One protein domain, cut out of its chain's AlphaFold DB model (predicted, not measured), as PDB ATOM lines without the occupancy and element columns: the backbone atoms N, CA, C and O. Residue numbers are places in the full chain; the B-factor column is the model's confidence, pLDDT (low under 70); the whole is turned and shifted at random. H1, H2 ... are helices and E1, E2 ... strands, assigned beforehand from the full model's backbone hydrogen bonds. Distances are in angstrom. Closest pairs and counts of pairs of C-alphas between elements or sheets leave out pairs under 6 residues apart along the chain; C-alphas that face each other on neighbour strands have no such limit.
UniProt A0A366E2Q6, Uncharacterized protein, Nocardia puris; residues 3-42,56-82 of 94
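What this domain is: This is residues 3 to 42 and 56 to 82 of the 94 residues of an uncharacterized protein of Nocardia puris (UniProt A0A366E2Q6). A two-stranded hairpin, E1 and E2, and one long helix, H2, stand opposite each other with an open space between them, and the short helix H1 lies to one side as a loose bridge, near E2 and close to H2. The short helix H3 sits beyond H2, on the side away from the hairpin. The printed part has 67 residues, in the order E1, E2, H1, H2, H3; the sheet, order E1 - E2, is antiparallel, and the class is mixed, helices and strands. The whole is compact, with a radius of gyration of the C-alphas of 12.1 A and spans of 33 by 31 by 18 A.

Where its parts are: E1, residues 7 to 13, begins at C-alpha 7 (31.473, 45.389, -24.845) and is 17.5 A long. E2 is residues 17 to 22, 11.6 A. H1 is residues 30 to 35. H2, residues 58 to 73, is 22.4 A long. H3, residues 79 to 82, ends at C-alpha 82 (12.075, 50.133, -40.055).

How they stand to each other: E1 and E2 form a hairpin, antiparallel at 162 degrees; N 11 and O 22 are 2.8 A apart, N 22 and O 11 2.9 A, both within hydrogen-bond range. Residues 3 to 4 pair antiparallel with residues 7 to 8 of E1. E2 and H1 are near each other, with 5 pairs of C-alphas within 10 A. H1 and H2 are close but not clearly touching: their closest C-alphas, of Met 33 and Ser 68, are 7.5 A apart. They run opposite ways at a steep tilt of 62 degrees. H2 is apart from E1, E2 and H3. Each O i to N i+4 pair is within range in H1, 11 of 12 in H2; H3 is too short for one.

The domain as a whole: The farthest C-alphas, of Met 42 and Gly 80, are 35.8 A apart. Residues 43 to 55 are cut out, a gap of 14.0 A between C-alphas 42 and 56. Of the links printed whole, none is long. The model's pLDDT is under 70 at residues 42 and 56 to 58.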
ATOM      1  N   ALA A   3      27.899  43.785 -30.101       87.12
ATOM      2  CA  ALA A   3      28.249  44.010 -28.706       87.12
ATOM      3  C   ALA A   3      27.640  42.919 -27.817       87.12
ATOM      4  O   ALA A   3      26.514  42.485 -28.055       87.12
ATOM      5  N   ILE A   4      28.393  42.484 -26.808       84.94
ATOM      6  CA  ILE A   4      27.975  41.505 -25.799       84.94
ATOM      7  C   ILE A   4      28.280  42.124 -24.438       84.94
ATOM      8  O   ILE A   4      29.389  42.608 -24.221       84.94
ATOM      9  N   ASP A   5      27.280  42.179 -23.557       86.31
ATOM     10  CA  ASP A   5      27.399  42.761 -22.211       86.31
ATOM     11  C   ASP A   5      28.008  44.174 -22.211       86.31
ATOM     12  O   ASP A   5      28.899  44.516 -21.435       86.31
ATOM     13  N   GLY A   6      27.558  44.998 -23.161       82.56
ATOM     14  CA  GLY A   6      28.033  46.368 -23.347       82.56
ATOM     15  C   GLY A   6      29.423  46.490 -23.975       82.56
ATOM     16  O   GLY A   6      29.821  47.608 -24.276       82.56
ATOM     17  N   THR A   7      30.137  45.390 -24.228       86.19
ATOM     18  CA  THR A   7      31.473  45.389 -24.845       86.19
ATOM     19  C   THR A   7      31.375  45.169 -26.348       86.19
ATOM     20  O   THR A   7      30.738  44.218 -26.800       86.19
ATOM     21  N   ILE A   8      32.038  46.015 -27.140       87.62
ATOM     22  CA  ILE A   8      32.127  45.838 -28.593       87.62
ATOM     23  C   ILE A   8      33.045  44.650 -28.897       87.62
ATOM     24  O   ILE A   8      34.258  44.709 -28.700       87.62
ATOM     25  N   VAL A   9      32.455  43.574 -29.410       89.88
ATOM     26  CA  VAL A   9      33.183  42.376 -29.839       89.88
ATOM     27  C   VAL A   9      33.731  42.592 -31.243       89.88
ATOM     28  O   VAL A   9      34.923  42.415 -31.468       89.88
ATOM     29  N   THR A  10      32.884  43.051 -32.170       89.88
ATOM     30  CA  THR A  10      33.287  43.337 -33.554       89.88
ATOM     31  C   THR A  10      32.514  44.532 -34.112       89.88
ATOM     32  O   THR A  10      31.293  44.484 -34.279       89.88
ATOM     33  N   GLY A  11      33.204  45.610 -34.459       88.56
ATOM     34  CA  GLY A  11      32.682  46.756 -35.204       88.56
ATOM     35  C   GLY A  11      33.400  46.914 -36.542       88.56
ATOM     36  O   GLY A  11      34.560  46.538 -36.661       88.56
ATOM     37  N   TYR A  12      32.697  47.414 -37.560       88.38
ATOM     38  CA  TYR A  12      33.217  47.644 -38.915       88.38
ATOM     39  C   TYR A  12      32.288  48.595 -39.685       88.38
ATOM     40  O   TYR A  12      31.113  48.704 -39.313       88.38
ATOM     41  N   SER A  13      32.790  49.251 -40.741       83.56
ATOM     42  CA  SER A  13      31.947  49.991 -41.699       83.56
ATOM     43  C   SER A  13      31.557  49.056 -42.851       83.56
ATOM     44  O   SER A  13      32.425  48.708 -43.654       83.56
ATOM     45  N   PRO A  14      30.292  48.602 -42.940       74.75
ATOM     46  CA  PRO A  14      29.864  47.676 -43.988       74.75
ATOM     47  C   PRO A  14      29.831  48.307 -45.385       74.75
ATOM     48  O   PRO A  14      29.859  47.567 -46.363       74.75
ATOM     49  N   LEU A  15      29.731  49.638 -45.471       75.44
ATOM     50  CA  LEU A  15      29.587  50.364 -46.734       75.44
ATOM     51  C   LEU A  15      30.937  50.776 -47.321       75.44
ATOM     52  O   LEU A  15      31.112  50.704 -48.527       75.44
ATOM     53  N   ASP A  16      31.900  51.155 -46.482       72.19
ATOM     54  CA  ASP A  16      33.141  51.754 -46.988       72.19
ATOM     55  C   ASP A  16      34.305  50.770 -46.917       72.19
ATOM     56  O   ASP A  16      35.075  50.611 -47.859       72.19
ATOM     57  N   CYS A  17      34.471  50.113 -45.766       76.62
ATOM     58  CA  CYS A  17      35.685  49.362 -45.464       76.62
ATOM     59  C   CYS A  17      35.398  48.164 -44.540       76.62
ATOM     60  O   CYS A  17      35.745  48.216 -43.354       76.62
ATOM     61  N   PRO A  18      34.835  47.048 -45.044       81.44
ATOM     62  CA  PRO A  18      34.633  45.829 -44.246       81.44
ATOM     63  C   PRO A  18      35.939  45.245 -43.676       81.44
ATOM     64  O   PRO A  18      35.930  44.515 -42.681       81.44
ATOM     65  N   HIS A  19      37.078  45.588 -44.285       81.56
ATOM     66  CA  HIS A  19      38.414  45.246 -43.804       81.56
ATOM     67  C   HIS A  19      38.824  46.028 -42.536       81.56
ATOM     68  O   HIS A  19      39.598  45.515 -41.729       81.56
ATOM     69  N   ARG A  20      38.276  47.233 -42.303       85.81
ATOM     70  CA  ARG A  20      38.543  48.051 -41.104       85.81
ATOM     71  C   ARG A  20      37.652  47.607 -39.946       85.81
ATOM     72  O   ARG A  20      36.559  48.139 -39.738       85.81
ATOM     73  N   ARG A  21      38.135  46.620 -39.191       89.69
ATOM     74  CA  ARG A  21      37.430  46.028 -38.045       89.69
ATOM     75  C   ARG A  21      38.069  46.438 -36.718       89.69
ATOM     76  O   ARG A  21      39.276  46.634 -36.640       89.69
ATOM     77  N   HIS A  22      37.256  46.568 -35.674       89.00
ATOM     78  CA  HIS A  22      37.679  46.922 -34.314       89.00
ATOM     79  C   HIS A  22      36.854  46.167 -33.262       89.00
ATOM     80  O   HIS A  22      35.839  45.553 -33.587       89.00
ATOM     81  N   GLY A  23      37.266  46.233 -31.995       90.38
ATOM     82  CA  GLY A  23      36.617  45.546 -30.873       90.38
ATOM     83  C   GLY A  23      37.518  44.494 -30.234       90.38
ATOM     84  O   GLY A  23      38.669  44.331 -30.634       90.38
ATOM     85  N   ALA A  24      36.994  43.795 -29.228       91.56
ATOM     86  CA  ALA A  24      37.739  42.776 -28.486       91.56
ATOM     87  C   ALA A  24      38.108  41.548 -29.342       91.56
ATOM     88  O   ALA A  24      39.137  40.921 -29.112       91.56
ATOM     89  N   GLU A  25      37.283  41.219 -30.340       92.62
ATOM     90  CA  GLU A  25      37.506  40.125 -31.288       92.62
ATOM     91  C   GLU A  25      37.182  40.613 -32.717       92.62
ATOM     92  O   GLU A  25      36.133  40.275 -33.282       92.62
ATOM     93  N   PRO A  26      38.051  41.434 -33.333       90.69
ATOM     94  CA  PRO A  26      37.746  42.106 -34.598       90.69
ATOM     95  C   PRO A  26      37.500  41.127 -35.757       90.69
ATOM     96  O   PRO A  26      36.753  41.443 -36.677       90.69
ATOM     97  N   ASP A  27      38.061  39.918 -35.696       92.06
ATOM     98  CA  ASP A  27      37.971  38.913 -36.760       92.06
ATOM     99  C   ASP A  27      36.870  37.865 -36.557       92.06
ATOM    100  O   ASP A  27      36.675  36.991 -37.408       92.06
ATOM    101  N   ARG A  28      36.101  37.957 -35.463       91.19
ATOM    102  CA  ARG A  28      35.075  36.964 -35.098       91.19
ATOM    103  C   ARG A  28      34.014  36.762 -36.184       91.19
ATOM    104  O   ARG A  28      33.418  35.692 -36.279       91.19
ATOM    105  N   LEU A  29      33.775  37.783 -37.008       90.00
ATOM    106  CA  LEU A  29      32.781  37.757 -38.082       90.00
ATOM    107  C   LEU A  29      33.356  37.400 -39.462       90.00
ATOM    108  O   LEU A  29      32.580  37.272 -40.407       90.00
ATOM    109  N   ASN A  30      34.670  37.191 -39.604       91.50
ATOM    110  CA  ASN A  30      35.323  37.088 -40.915       91.50
ATOM    111  C   ASN A  30      34.785  35.957 -41.792       91.50
ATOM    112  O   ASN A  30      34.511  36.166 -42.971       91.50
ATOM    113  N   GLY A  31      34.627  34.753 -41.231       90.81
ATOM    114  CA  GLY A  31      34.110  33.608 -41.988       90.81
ATOM    115  C   GLY A  31      32.737  33.908 -42.583       90.81
ATOM    116  O   GLY A  31      32.503  33.719 -43.772       90.81
ATOM    117  N   PHE A  32      31.864  34.502 -41.777       88.38
ATOM    118  CA  PHE A  32      30.529  34.867 -42.212       88.38
ATOM    119  C   PHE A  32      30.506  36.034 -43.207       88.38
ATOM    120  O   PHE A  32      29.747  36.019 -44.172       88.38
ATOM    121  N   MET A  33      31.350  37.041 -43.010       89.00
ATOM    122  CA  MET A  33      31.459  38.137 -43.967       89.00
ATOM    123  C   MET A  33      31.889  37.632 -45.352       89.00
ATOM    124  O   MET A  33      31.320  38.055 -46.360       89.00
ATOM    125  N   ARG A  34      32.821  36.670 -45.404       89.81
ATOM    126  CA  ARG A  34      33.234  36.010 -46.651       89.81
ATOM    127  C   ARG A  34      32.105  35.193 -47.281       89.81
ATOM    128  O   ARG A  34      31.926  35.270 -48.490       89.81
ATOM    129  N   GLU A  35      31.300  34.481 -46.488       90.38
ATOM    130  CA  GLU A  35      30.096  33.785 -46.988       90.38
ATOM    131  C   GLU A  35      29.097  34.742 -47.664       90.38
ATOM    132  O   GLU A  35      28.421  34.362 -48.615       90.38
ATOM    133  N   LEU A  36      29.017  35.993 -47.201       87.19
ATOM    134  CA  LEU A  36      28.187  37.044 -47.804       87.19
ATOM    135  C   LEU A  36      28.857  37.756 -48.993       87.19
ATOM    136  O   LEU A  36      28.290  38.700 -49.552       87.19
ATOM    137  N   GLY A  37      30.057  37.323 -49.384       85.75
ATOM    138  CA  GLY A  37      30.822  37.896 -50.487       85.75
ATOM    139  C   GLY A  37      31.473  39.240 -50.160       85.75
ATOM    140  O   GLY A  37      31.682  40.040 -51.070       85.75
ATOM    141  N   MET A  38      31.748  39.532 -48.884       85.38
ATOM    142  CA  MET A  38      32.529  40.712 -48.502       85.38
ATOM    143  C   MET A  38      34.030  40.438 -48.630       85.38
ATOM    144  O   MET A  38      34.529  39.420 -48.145       85.38
ATOM    145  N   THR A  39      34.751  41.391 -49.217       83.69
ATOM    146  CA  THR A  39      36.217  41.392 -49.277       83.69
ATOM    147  C   THR A  39      36.782  41.957 -47.975       83.69
ATOM    148  O   THR A  39      36.419  43.058 -47.563       83.69
ATOM    149  N   LEU A  40      37.638  41.185 -47.304       84.12
ATOM    150  CA  LEU A  40      38.170  41.518 -45.972       84.12
ATOM    151  C   LEU A  40      39.661  41.823 -45.949       84.12
ATOM    152  O   LEU A  40      40.151  42.289 -44.917       84.12
ATOM    153  N   ASP A  41      40.349  41.526 -47.043       80.44
ATOM    154  CA  ASP A  41      41.775  41.753 -47.197       80.44
ATOM    155  C   ASP A  41      41.978  43.204 -47.656       80.44
ATOM    156  O   ASP A  41      41.209  43.712 -48.480       80.44
ATOM    157  N   MET A  42      42.967  43.893 -47.080       65.94
ATOM    158  CA  MET A  42      43.404  45.182 -47.615       65.94
ATOM    159  C   MET A  42      44.034  44.913 -48.981       65.94
ATOM    160  O   MET A  42      44.826  43.982 -49.119       65.94
ATOM    161  N   THR A  56      31.991  50.976 -53.548       58.72
ATOM    162  CA  THR A  56      31.304  49.840 -52.961       58.72
ATOM    163  C   THR A  56      29.881  49.930 -53.472       58.72
ATOM    164  O   THR A  56      29.159  50.867 -53.135       58.72
ATOM    165  N   ASP A  57      29.481  48.953 -54.280       67.75
ATOM    166  CA  ASP A  57      28.113  48.826 -54.753       67.75
ATOM    167  C   ASP A  57      27.160  48.868 -53.547       67.75
ATOM    168  O   ASP A  57      26.960  47.873 -52.842       67.75
ATOM    169  N   TYR A  58      26.599  50.051 -53.279       66.81
ATOM    170  CA  TYR A  58      25.708  50.310 -52.152       66.81
ATOM    171  C   TYR A  58      24.518  49.349 -52.196       66.81
ATOM    172  O   TYR A  58      24.033  48.889 -51.157       66.81
ATOM    173  N   SER A  59      24.099  48.981 -53.416       75.31
ATOM    174  CA  SER A  59      23.024  48.029 -53.662       75.31
ATOM    175  C   SER A  59      23.384  46.602 -53.235       75.31
ATOM    176  O   SER A  59      22.486  45.846 -52.871       75.31
ATOM    177  N   ALA A  60      24.672  46.253 -53.159       79.19
ATOM    178  CA  ALA A  60      25.157  44.985 -52.618       79.19
ATOM    179  C   ALA A  60      25.557  45.070 -51.133       79.19
ATOM    180  O   ALA A  60      25.310  44.134 -50.368       79.19
ATOM    181  N   ALA A  61      26.159  46.175 -50.689       80.75
ATOM    182  CA  ALA A  61      26.664  46.319 -49.322       80.75
ATOM    183  C   ALA A  61      25.553  46.430 -48.273       80.75
ATOM    184  O   ALA A  61      25.629  45.788 -47.219       80.75
ATOM    185  N   LEU A  62      24.486  47.178 -48.566       83.31
ATOM    186  CA  LEU A  62      23.380  47.343 -47.629       83.31
ATOM    187  C   LEU A  62      22.638  46.012 -47.360       83.31
ATOM    188  O   LEU A  62      22.466  45.663 -46.186       83.31
ATOM    189  N   PRO A  63      22.269  45.195 -48.373       86.12
ATOM    190  CA  PRO A  63      21.714  43.861 -48.128       86.12
ATOM    191  C   PRO A  63      22.643  42.940 -47.333       86.12
ATOM    192  O   PRO A  63      22.170  42.209 -46.463       86.12
ATOM    193  N   ARG A  64      23.962  42.992 -47.565       87.38
ATOM    194  CA  ARG A  64      24.951  42.211 -46.798       87.38
ATOM    195  C   ARG A  64      25.001  42.624 -45.326       87.38
ATOM    196  O   ARG A  64      25.118  41.757 -44.457       87.38
ATOM    197  N   ALA A  65      24.861  43.914 -45.021       84.25
ATOM    198  CA  ALA A  65      24.785  44.403 -43.645       84.25
ATOM    199  C   ALA A  65      23.533  43.872 -42.923       84.25
ATOM    200  O   ALA A  65      23.628  43.370 -41.800       84.25
ATOM    201  N   PHE A  66      22.371  43.901 -43.584       86.56
ATOM    202  CA  PHE A  66      21.134  43.339 -43.033       86.56
ATOM    203  C   PHE A  66      21.189  41.820 -42.887       86.56
ATOM    204  O   PHE A  66      20.793  41.298 -41.847       86.56
ATOM    205  N   ALA A  67      21.725  41.108 -43.881       88.50
ATOM    206  CA  ALA A  67      21.980  39.675 -43.771       88.50
ATOM    207  C   ALA A  67      22.905  39.381 -42.582       88.50
ATOM    208  O   ALA A  67      22.678  38.424 -41.838       88.50
ATOM    209  N   SER A  68      23.887  40.261 -42.346       87.50
ATOM    210  CA  SER A  68      24.800  40.134 -41.219       87.50
ATOM    211  C   SER A  68      24.102  40.249 -39.874       87.50
ATOM    212  O   SER A  68      24.233  39.377 -39.011       87.50
ATOM    213  N   ALA A  69      23.316  41.310 -39.716       85.94
ATOM    214  CA  ALA A  69      22.513  41.530 -38.527       85.94
ATOM    215  C   ALA A  69      21.503  40.391 -38.316       85.94
ATOM    216  O   ALA A  69      21.334  39.931 -37.187       85.94
ATOM    217  N   ALA A  70      20.882  39.883 -39.384       88.69
ATOM    218  CA  ALA A  70      19.898  38.810 -39.300       88.69
ATOM    219  C   ALA A  70      20.503  37.499 -38.797       88.69
ATOM    220  O   ALA A  70      19.925  36.859 -37.923       88.69
ATOM    221  N   LYS A  71      21.687  37.112 -39.290       85.62
ATOM    222  CA  LYS A  71      22.361  35.894 -38.815       85.62
ATOM    223  C   LYS A  71      22.792  36.012 -37.354       85.62
ATOM    224  O   LYS A  71      22.679  35.042 -36.615       85.62
ATOM    225  N   LEU A  72      23.267  37.187 -36.938       85.12
ATOM    226  CA  LEU A  72      23.744  37.407 -35.568       85.12
ATOM    227  C   LEU A  72      22.618  37.475 -34.538       85.12
ATOM    228  O   LEU A  72      22.779  36.997 -33.422       85.12
ATOM    229  N   THR A  73      21.497  38.087 -34.904       83.75
ATOM    230  CA  THR A  73      20.381  38.334 -33.980       83.75
ATOM    231  C   THR A  73      19.254  37.310 -34.105       83.75
ATOM    232  O   THR A  73      18.380  37.257 -33.246       83.75
ATOM    233  N   GLY A  74      19.221  36.532 -35.192       86.62
ATOM    234  CA  GLY A  74      18.072  35.708 -35.573       86.62
ATOM    235  C   GLY A  74      16.860  36.517 -36.056       86.62
ATOM    236  O   GLY A  74      15.830  35.937 -36.400       86.62
ATOM    237  N   VAL A  75      16.956  37.852 -36.100       85.19
ATOM    238  CA  VAL A  75      15.857  38.739 -36.490       85.19
ATOM    239  C   VAL A  75      15.843  38.911 -38.001       85.19
ATOM    240  O   VAL A  75      16.818  39.342 -38.613       85.19
ATOM    241  N   ARG A  76      14.702  38.627 -38.631       83.38
ATOM    242  CA  ARG A  76      14.507  38.938 -40.048       83.38
ATOM    243  C   ARG A  76      14.223  40.432 -40.214       83.38
ATOM    244  O   ARG A  76      13.183  40.913 -39.771       83.38
ATOM    245  N   PHE A  77      15.107  41.135 -40.912       80.81
ATOM    246  CA  PHE A  77      14.880  42.525 -41.301       80.81
ATOM    247  C   PHE A  77      14.013  42.572 -42.561       80.81
ATOM    248  O   PHE A  77      14.403  42.087 -43.620       80.81
ATOM    249  N   VAL A  78      12.812  43.129 -42.427       84.00
ATOM    250  CA  VAL A  78      11.886  43.425 -43.531       84.00
ATOM    251  C   VAL A  78      11.580  44.919 -43.505       84.00
ATOM    252  O   VAL A  78      11.631  45.488 -42.417       84.00
ATOM    253  N   PRO A  79      11.223  45.567 -44.627       80.06
ATOM    254  CA  PRO A  79      11.004  47.016 -44.656       80.06
ATOM    255  C   PRO A  79      10.104  47.533 -43.521       80.06
ATOM    256  O   PRO A  79      10.485  48.458 -42.816       80.06
ATOM    257  N   GLY A  80       9.002  46.832 -43.228       81.06
ATOM    258  CA  GLY A  80       8.074  47.207 -42.153       81.06
ATOM    259  C   GLY A  80       8.631  47.145 -40.721       81.06
ATOM    260  O   GLY A  80       7.943  47.561 -39.790       81.06
ATOM    261  N   ILE A  81       9.844  46.614 -40.507       80.38
ATOM    262  CA  ILE A  81      10.539  46.704 -39.213       80.38
ATOM    263  C   ILE A  81      11.155  48.090 -39.002       80.38
ATOM    264  O   ILE A  81      11.303  48.515 -37.861       80.38
ATOM    265  N   LEU A  82      11.499  48.788 -40.091       76.56
ATOM    266  CA  LEU A  82      12.075  50.133 -40.055       76.56
ATOM    267  C   LEU A  82      11.011  51.191 -39.723       76.56
ATOM    268  O   LEU A  82      11.345  52.241 -39.189       76.56
TER     269      LEU A  82